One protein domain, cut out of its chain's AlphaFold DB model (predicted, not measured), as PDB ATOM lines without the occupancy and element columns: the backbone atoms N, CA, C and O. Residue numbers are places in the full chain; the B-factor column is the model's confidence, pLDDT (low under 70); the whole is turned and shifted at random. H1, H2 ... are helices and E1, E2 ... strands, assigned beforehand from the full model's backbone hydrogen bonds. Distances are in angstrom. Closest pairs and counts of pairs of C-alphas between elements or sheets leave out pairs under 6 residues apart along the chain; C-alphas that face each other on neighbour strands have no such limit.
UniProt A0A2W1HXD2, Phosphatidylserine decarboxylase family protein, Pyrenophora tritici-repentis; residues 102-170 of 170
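Overview. This is residues 102 to 170 of the 170 residues of the protein "Phosphatidylserine decarboxylase family protein" of Pyrenophora tritici-repentis (UniProt A0A2W1HXD2). This is a domain of little regular structure: a two-stranded ribbon, E1 and E2, with small helices H1 and H2 and the loop of residues 124 to 139 near one end, and both printed ends toward the other. Residues 104 to 109 stick out. The printed part has 69 residues, ordered E1, H1, H2, E2; the class is mixed, with 23 residues in named elements. It is loose, radius of gyration of the C-alphas 14.5 A, spanning 35 by 30 by 20 A.

Arrangement. E1, residues 117 to 123, and E2, residues 157 to 162, are antiparallel neighbours at 163 degrees; N 119 and O 160 are 2.9 A apart, within hydrogen-bond range. H1, residues 140 to 143, and H2, residues 148 to 153, only just touch, with 3 pairs of C-alphas within 8 A, the closest being Leu 140 and His 150, 5.6 A. H1 is too short for O i to N i+4 pairs; H2 has 0 of 2 within range, but 3 of 3 for i+3. E1 and H2 are apart.

Along the chain. E1 runs 18.1 A from C-alpha 117 at (19.166, 3.887, 16.703). H1 measures 5.1 A and H2 9.8 A. E2 runs 16.8 A to C-alpha 162 at (13.968, 4.371, 17.185).

Size, cuts and confidence. The farthest C-alphas, Glu 105 and Ile 133, are 42.5 A apart. The printed part has no cut. The link E1 to H1 is long. Residues 131 to 135 have pLDDT under 70.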
ATOM      1  N   ALA A 102      28.687  16.560  21.661       89.94
ATOM      2  CA  ALA A 102      29.732  16.717  20.657       89.94
ATOM      3  C   ALA A 102      29.851  18.193  20.257       89.94
ATOM      4  O   ALA A 102      28.861  18.772  19.827       89.94
ATOM      5  N   ASN A 103      31.055  18.762  20.385       91.94
ATOM      6  CA  ASN A 103      31.396  20.145  20.029       91.94
ATOM      7  C   ASN A 103      30.315  21.171  20.429       91.94
ATOM      8  O   ASN A 103      29.717  21.788  19.554       91.94
ATOM      9  N   PRO A 104      30.068  21.375  21.736       91.88
ATOM     10  CA  PRO A 104      28.970  22.224  22.207       91.88
ATOM     11  C   PRO A 104      29.075  23.692  21.757       91.88
ATOM     12  O   PRO A 104      28.067  24.383  21.736       91.88
ATOM     13  N   GLU A 105      30.272  24.146  21.377       95.44
ATOM     14  CA  GLU A 105      30.543  25.515  20.917       95.44
ATOM     15  C   GLU A 105      30.568  25.655  19.377       95.44
ATOM     16  O   GLU A 105      30.888  26.728  18.869       95.44
ATOM     17  N   ASP A 106      30.309  24.582  18.616       95.94
ATOM     18  CA  ASP A 106      30.306  24.600  17.145       95.94
ATOM     19  C   ASP A 106      28.882  24.469  16.593       95.94
ATOM     20  O   ASP A 106      28.342  23.368  16.469       95.94
ATOM     21  N   ASP A 107      28.310  25.598  16.174       95.06
ATOM     22  CA  ASP A 107      26.963  25.681  15.592       95.06
ATOM     23  C   ASP A 107      26.792  24.867  14.291       95.06
ATOM     24  O   ASP A 107      25.670  24.673  13.819       95.06
ATOM     25  N   ASN A 108      27.878  24.368  13.688       95.69
ATOM     26  CA  ASN A 108      27.811  23.501  12.508       95.69
ATOM     27  C   ASN A 108      27.597  22.019  12.856       95.69
ATOM     28  O   ASN A 108      27.445  21.191  11.952       95.69
ATOM     29  N   VAL A 109      27.603  21.660  14.142       94.56
ATOM     30  CA  VAL A 109      27.443  20.280  14.606       94.56
ATOM     31  C   VAL A 109      26.026  20.053  15.122       94.56
ATOM     32  O   VAL A 109      25.591  20.627  16.113       94.56
ATOM     33  N   ILE A 110      25.306  19.138  14.471       91.88
ATOM     34  CA  ILE A 110      23.996  18.673  14.936       91.88
ATOM     35  C   ILE A 110      24.204  17.430  15.806       91.88
ATOM     36  O   ILE A 110      24.550  16.359  15.304       91.88
ATOM     37  N   ALA A 111      23.981  17.566  17.113       91.25
ATOM     38  CA  ALA A 111      23.966  16.438  18.040       91.25
ATOM     39  C   ALA A 111      22.669  15.615  17.905       91.25
ATOM     40  O   ALA A 111      21.623  16.116  17.490       91.25
ATOM     41  N   ASN A 112      22.722  14.334  18.278       89.19
ATOM     42  CA  ASN A 112      21.517  13.506  18.343       89.19
ATOM     43  C   ASN A 112      20.567  14.026  19.430       89.19
ATOM     44  O   ASN A 112      20.998  14.298  20.546       89.19
ATOM     45  N   ALA A 113      19.271  14.089  19.117       88.81
ATOM     46  CA  ALA A 113      18.250  14.586  20.042       88.81
ATOM     47  C   ALA A 113      18.006  13.660  21.247       88.81
ATOM     48  O   ALA A 113      17.586  14.117  22.301       88.81
ATOM     49  N   CYS A 114      18.242  12.356  21.088       89.06
ATOM     50  CA  CYS A 114      18.010  11.353  22.126       89.06
ATOM     51  C   CYS A 114      18.845  10.089  21.885       89.06
ATOM     52  O   CYS A 114      19.397   9.870  20.798       89.06
ATOM     53  N   GLU A 115      18.897   9.222  22.897       89.31
ATOM     54  CA  GLU A 115      19.487   7.891  22.789       89.31
ATOM     55  C   GLU A 115      18.635   6.997  21.886       89.31
ATOM     56  O   GLU A 115      17.615   6.447  22.296       89.31
ATOM     57  N   SER A 116      19.062   6.845  20.638       90.31
ATOM     58  CA  SER A 116      18.271   6.177  19.614       90.31
ATOM     59  C   SER A 116      19.147   5.475  18.583       90.31
ATOM     60  O   SER A 116      20.329   5.778  18.412       90.31
ATOM     61  N   LYS A 117      18.550   4.523  17.867       89.56
ATOM     62  CA  LYS A 117      19.166   3.887  16.703       89.56
ATOM     63  C   LYS A 117      18.629   4.534  15.422       89.56
ATOM     64  O   LYS A 117      17.405   4.578  15.265       89.56
ATOM     65  N   PRO A 118      19.495   4.971  14.484       91.62
ATOM     66  CA  PRO A 118      19.054   5.428  13.171       91.62
ATOM     67  C   PRO A 118      18.198   4.360  12.486       91.62
ATOM     68  O   PRO A 118      18.636   3.218  12.322       91.62
ATOM     69  N   TYR A 119      16.984   4.729  12.090       89.88
ATOM     70  CA  TYR A 119      16.090   3.854  11.335       89.88
ATOM     71  C   TYR A 119      16.170   4.164   9.843       89.88
ATOM     72  O   TYR A 119      16.444   3.280   9.031       89.88
ATOM     73  N   LYS A 120      15.957   5.432   9.476       90.38
ATOM     74  CA  LYS A 120      15.940   5.858   8.078       90.38
ATOM     75  C   LYS A 120      16.314   7.326   7.933       90.38
ATOM     76  O   LYS A 120      15.859   8.171   8.697       90.38
ATOM     77  N   VAL A 121      17.069   7.620   6.878       93.06
ATOM     78  CA  VAL A 121      17.319   8.979   6.391       93.06
ATOM     79  C   VAL A 121      16.699   9.114   5.007       93.06
ATOM     80  O   VAL A 121      17.046   8.353   4.103       93.06
ATOM     81  N   ALA A 122      15.798  10.072   4.834       92.56
ATOM     82  CA  ALA A 122      15.283  10.471   3.530       92.56
ATOM     83  C   ALA A 122      15.731  11.897   3.228       92.56
ATOM     84  O   ALA A 122      15.668  12.760   4.095       92.56
ATOM     85  N   ARG A 123      16.185  12.135   2.001       94.94
ATOM     86  CA  ARG A 123      16.604  13.453   1.516       94.94
ATOM     87  C   ARG A 123      15.704  13.872   0.369       94.94
ATOM     88  O   ARG A 123      15.137  13.003  -0.289       94.94
ATOM     89  N   ASN A 124      15.648  15.175   0.111       95.19
ATOM     90  CA  ASN A 124      14.805  15.756  -0.924       95.19
ATOM     91  C   ASN A 124      13.333  15.339  -0.757       95.19
ATOM     92  O   ASN A 124      12.697  14.865  -1.697       95.19
ATOM     93  N   VAL A 125      12.822  15.431   0.477       94.44
ATOM     94  CA  VAL A 125      11.450  15.013   0.800       94.44
ATOM     95  C   VAL A 125      10.421  15.917   0.123       94.44
ATOM     96  O   VAL A 125      10.593  17.134   0.042       94.44
ATOM     97  N   ALA A 126       9.349  15.311  -0.384       94.12
ATOM     98  CA  ALA A 126       8.300  16.014  -1.109       94.12
ATOM     99  C   ALA A 126       7.201  16.531  -0.170       94.12
ATOM    100  O   ALA A 126       6.997  16.019   0.931       94.12
ATOM    101  N   GLN A 127       6.439  17.516  -0.651       95.00
ATOM    102  CA  GLN A 127       5.241  18.014   0.029       95.00
ATOM    103  C   GLN A 127       4.247  16.881   0.334       95.00
ATOM    104  O   GLN A 127       3.765  16.754   1.459       95.00
ATOM    105  N   ARG A 128       3.962  16.054  -0.676       92.31
ATOM    106  CA  ARG A 128       3.078  14.894  -0.597       92.31
ATOM    107  C   ARG A 128       3.763  13.705  -1.248       92.31
ATOM    108  O   ARG A 128       4.362  13.855  -2.310       92.31
ATOM    109  N   ASP A 129       3.639  12.537  -0.637       86.94
ATOM    110  CA  ASP A 129       4.190  11.297  -1.181       86.94
ATOM    111  C   ASP A 129       3.182  10.147  -1.055       86.94
ATOM    112  O   ASP A 129       2.258  10.183  -0.239       86.94
ATOM    113  N   HIS A 130       3.336   9.126  -1.891       74.38
ATOM    114  CA  HIS A 130       2.475   7.956  -1.875       74.38
ATOM    115  C   HIS A 130       2.975   6.939  -0.853       74.38
ATOM    116  O   HIS A 130       4.087   6.414  -0.942       74.38
ATOM    117  N   PHE A 131       2.106   6.581   0.089       64.00
ATOM    118  CA  PHE A 131       2.362   5.472   0.998       64.00
ATOM    119  C   PHE A 131       2.303   4.143   0.227       64.00
ATOM    120  O   PHE A 131       1.236   3.562   0.034       64.00
ATOM    121  N   TRP A 132       3.455   3.667  -0.250       56.66
ATOM    122  CA  TRP A 132       3.586   2.349  -0.873       56.66
ATOM    123  C   TRP A 132       4.181   1.336   0.111       56.66
ATOM    124  O   TRP A 132       5.041   1.653   0.932       56.66
ATOM    125  N   ILE A 133       3.762   0.077  -0.029       50.69
ATOM    126  CA  ILE A 133       4.186  -1.085   0.774       50.69
ATOM    127  C   ILE A 133       5.715  -1.298   0.831       50.69
ATOM    128  O   ILE A 133       6.205  -1.993   1.718       50.69
ATOM    129  N   LYS A 134       6.477  -0.715  -0.108       53.44
ATOM    130  CA  LYS A 134       7.944  -0.749  -0.143       53.44
ATOM    131  C   LYS A 134       8.478   0.676  -0.108       53.44
ATOM    132  O   LYS A 134       8.068   1.510  -0.905       53.44
ATOM    133  N   GLY A 135       9.412   0.931   0.800       67.56
ATOM    134  CA  GLY A 135      10.126   2.200   0.891       67.56
ATOM    135  C   GLY A 135       9.648   3.129   2.003       67.56
ATOM    136  O   GLY A 135      10.488   3.881   2.474       67.56
ATOM    137  N   GLN A 136       8.389   3.057   2.470       73.38
ATOM    138  CA  GLN A 136       7.844   3.923   3.543       73.38
ATOM    139  C   GLN A 136       8.215   5.404   3.334       73.38
ATOM    140  O   GLN A 136       9.022   5.972   4.075       73.38
ATOM    141  N   ALA A 137       7.736   5.994   2.241       84.31
ATOM    142  CA  ALA A 137       8.019   7.388   1.917       84.31
ATOM    143  C   ALA A 137       7.405   8.353   2.949       84.31
ATOM    144  O   ALA A 137       6.439   8.009   3.632       84.31
ATOM    145  N   TYR A 138       7.984   9.550   3.065       90.50
ATOM    146  CA  TYR A 138       7.522  10.586   3.985       90.50
ATOM    147  C   TYR A 138       6.758  11.653   3.209       90.50
ATOM    148  O   TYR A 138       7.328  12.322   2.353       90.50
ATOM    149  N   SER A 139       5.481  11.816   3.537       91.88
ATOM    150  CA  SER A 139       4.644  12.909   3.049       91.88
ATOM    151  C   SER A 139       4.636  14.013   4.103       91.88
ATOM    152  O   SER A 139       4.092  13.809   5.191       91.88
ATOM    153  N   LEU A 140       5.272  15.155   3.822       94.25
ATOM    154  CA  LEU A 140       5.420  16.235   4.806       94.25
ATOM    155  C   LEU A 140       4.068  16.785   5.276       94.25
ATOM    156  O   LEU A 140       3.884  17.001   6.472       94.25
ATOM    157  N   MET A 141       3.112  16.952   4.357       94.19
ATOM    158  CA  MET A 141       1.753  17.373   4.707       94.19
ATOM    159  C   MET A 141       1.094  16.403   5.687       94.19
ATOM    160  O   MET A 141       0.484  16.841   6.655       94.19
ATOM    161  N   ASP A 142       1.219  15.094   5.464       89.69
ATOM    162  CA  ASP A 142       0.565  14.105   6.327       89.69
ATOM    163  C   ASP A 142       1.277  13.990   7.686       89.69
ATOM    164  O   ASP A 142       0.619  13.873   8.718       89.69
ATOM    165  N   MET A 143       2.613  14.084   7.713       91.62
ATOM    166  CA  MET A 143       3.403  14.057   8.953       91.62
ATOM    167  C   MET A 143       3.132  15.252   9.868       91.62
ATOM    168  O   MET A 143       3.177  15.103  11.087       91.62
ATOM    169  N   LEU A 144       2.868  16.426   9.291       93.69
ATOM    170  CA  LEU A 144       2.629  17.669  10.029       93.69
ATOM    171  C   LEU A 144       1.142  18.027  10.112       93.69
ATOM    172  O   LEU A 144       0.808  19.179  10.356       93.69
ATOM    173  N   ALA A 145       0.242  17.064   9.894       91.25
ATOM    174  CA  ALA A 145      -1.206  17.269   9.982       91.25
ATOM    175  C   ALA A 145      -1.722  18.464   9.149       91.25
ATOM    176  O   ALA A 145      -2.625  19.187   9.566       91.25
ATOM    177  N   MET A 146      -1.154  18.651   7.953       93.06
ATOM    178  CA  MET A 146      -1.435  19.735   7.002       93.06
ATOM    179  C   MET A 146      -1.087  21.146   7.509       93.06
ATOM    180  O   MET A 146      -1.518  22.129   6.910       93.06
ATOM    181  N   ASP A 147      -0.278  21.262   8.565       96.00
ATOM    182  CA  ASP A 147       0.256  22.543   9.032       96.00
ATOM    183  C   ASP A 147       1.173  23.174   7.972       96.00
ATOM    184  O   ASP A 147       2.005  22.480   7.381       96.00
ATOM    185  N   LEU A 148       1.046  24.485   7.726       96.25
ATOM    186  CA  LEU A 148       1.815  25.223   6.710       96.25
ATOM    187  C   LEU A 148       3.336  25.174   6.929       96.25
ATOM    188  O   LEU A 148       4.089  25.395   5.982       96.25
ATOM    189  N   LEU A 149       3.805  24.797   8.123       96.00
ATOM    190  CA  LEU A 149       5.219  24.539   8.400       96.00
ATOM    191  C   LEU A 149       5.860  23.566   7.394       96.00
ATOM    192  O   LEU A 149       7.058  23.666   7.124       96.00
ATOM    193  N   HIS A 150       5.074  22.657   6.803       95.12
ATOM    194  CA  HIS A 150       5.567  21.707   5.806       95.12
ATOM    195  C   HIS A 150       6.218  22.384   4.592       95.12
ATOM    196  O   HIS A 150       7.154  21.816   4.032       95.12
ATOM    197  N   GLU A 151       5.770  23.583   4.204       96.81
ATOM    198  CA  GLU A 151       6.294  24.312   3.041       96.81
ATOM    199  C   GLU A 151       7.779  24.656   3.204       96.81
ATOM    200  O   GLU A 151       8.550  24.562   2.249       96.81
ATOM    201  N   HIS A 152       8.211  24.957   4.432       97.38
ATOM    202  CA  HIS A 152       9.606  25.272   4.750       97.38
ATOM    203  C   HIS A 152      10.533  24.049   4.741       97.38
ATOM    204  O   HIS A 152      11.752  24.204   4.766       97.38
ATOM    205  N   LEU A 153       9.973  22.837   4.728       96.69
ATOM    206  CA  LEU A 153      10.719  21.582   4.848       96.69
ATOM    207  C   LEU A 153      10.804  20.807   3.522       96.69
ATOM    208  O   LEU A 153      11.486  19.780   3.456       96.69
ATOM    209  N   ILE A 154      10.143  21.291   2.462       97.31
ATOM    210  CA  ILE A 154      10.188  20.696   1.118       97.31
ATOM    211  C   ILE A 154      11.631  20.696   0.597       97.31
ATOM    212  O   ILE A 154      12.353  21.683   0.703       97.31
ATOM    213  N   GLY A 155      12.064  19.567   0.032       97.00
ATOM    214  CA  GLY A 155      13.448  19.362  -0.408       97.00
ATOM    215  C   GLY A 155      14.427  19.080   0.742       97.00
ATOM    216  O   GLY A 155      15.605  18.819   0.497       97.00
ATOM    217  N   GLY A 156      13.946  19.082   1.988       96.38
ATOM    218  CA  GLY A 156      14.745  18.876   3.189       96.38
ATOM    219  C   GLY A 156      15.168  17.425   3.433       96.38
ATOM    220  O   GLY A 156      15.120  16.556   2.556       96.38
ATOM    221  N   THR A 157      15.596  17.160   4.668       95.75
ATOM    222  CA  THR A 157      16.013  15.831   5.135       95.75
ATOM    223  C   THR A 157      15.178  15.408   6.337       95.75
ATOM    224  O   THR A 157      15.081  16.143   7.312       95.75
ATOM    225  N   VAL A 158      14.623  14.198   6.285       94.19
ATOM    226  CA  VAL A 158      13.966  13.544   7.422       94.19
ATOM    227  C   VAL A 158      14.899  12.477   7.976       94.19
ATOM    228  O   VAL A 158      15.299  11.553   7.263       94.19
ATOM    229  N   TYR A 159      15.216  12.597   9.262       93.88
ATOM    230  CA  TYR A 159      15.899  11.584  10.058       93.88
ATOM    231  C   TYR A 159      14.885  10.943  11.008       93.88
ATOM    232  O   TYR A 159      14.319  11.619  11.861       93.88
ATOM    233  N   GLN A 160      14.648   9.641  10.853       92.75
ATOM    234  CA  GLN A 160      13.850   8.852  11.786       92.75
ATOM    235  C   GLN A 160      14.778   7.956  12.597       92.75
ATOM    236  O   GLN A 160      15.602   7.225  12.033       92.75
ATOM    237  N   ALA A 161      14.585   7.962  13.911       92.69
ATOM    238  CA  ALA A 161      15.273   7.085  14.840       92.69
ATOM    239  C   ALA A 161      14.282   6.340  15.735       92.69
ATOM    240  O   ALA A 161      13.128   6.740  15.881       92.69
ATOM    241  N   PHE A 162      14.744   5.230  16.301       91.25
ATOM    242  CA  PHE A 162      13.968   4.371  17.185       91.25
ATOM    243  C   PHE A 162      14.611   4.316  18.569       91.25
ATOM    244  O   PHE A 162      15.815   4.068  18.682       91.25
ATOM    245  N   LEU A 163      13.793   4.510  19.601       92.38
ATOM    246  CA  LEU A 163      14.159   4.321  20.997       92.38
ATOM    247  C   LEU A 163      13.539   3.008  21.462       92.38
ATOM    248  O   LEU A 163      12.338   2.783  21.309       92.38
ATOM    249  N   SER A 164      14.367   2.131  22.015       92.44
ATOM    250  CA  SER A 164      13.890   0.887  22.612       92.44
ATOM    251  C   SER A 164      13.359   1.145  24.020       92.44
ATOM    252  O   SER A 164      13.669   2.170  24.619       92.44
ATOM    253  N   ALA A 165      12.647   0.187  24.610       92.12
ATOM    254  CA  ALA A 165      12.223   0.298  26.007       92.12
ATOM    255  C   ALA A 165      13.402   0.423  27.003       92.12
ATOM    256  O   ALA A 165      13.210   0.923  28.105       92.12
ATOM    257  N   LEU A 166      14.615   0.012  26.609       93.38
ATOM    258  CA  LEU A 166      15.833   0.116  27.422       93.38
ATOM    259  C   LEU A 166      16.560   1.460  27.270       93.38
ATOM    260  O   LEU A 166      17.419   1.791  28.086       93.38
ATOM    261  N   SER A 167      16.229   2.230  26.231       93.56
ATOM    262  CA  SER A 167      16.841   3.531  25.957       93.56
ATOM    263  C   SER A 167      16.507   4.551  27.055       93.56
ATOM    264  O   SER A 167      15.644   4.326  27.906       93.56
ATOM    265  N   TYR A 168      17.199   5.684  27.043       93.06
ATOM    266  CA  TYR A 168      16.852   6.852  27.845       93.06
ATOM    267  C   TYR A 168      15.717   7.657  27.191       93.06
ATOM    268  O   TYR A 168      15.860   8.107  26.053       93.06
ATOM    269  N   HIS A 169      14.599   7.835  27.906       93.94
ATOM    270  CA  HIS A 169      13.368   8.464  27.399       93.94
ATOM    271  C   HIS A 169      13.143   9.850  28.014       93.94
ATOM    272  O   HIS A 169      12.348   9.997  28.942       93.94
ATOM    273  N   ARG A 170      13.846  10.864  27.500       86.25
ATOM    274  CA  ARG A 170      13.581  12.287  27.769       86.25
ATOM    275  C   ARG A 170      13.584  13.111  26.495       86.25
ATOM    276  O   ARG A 170      14.273  12.688  25.540       86.25
TER     277      ARG A 170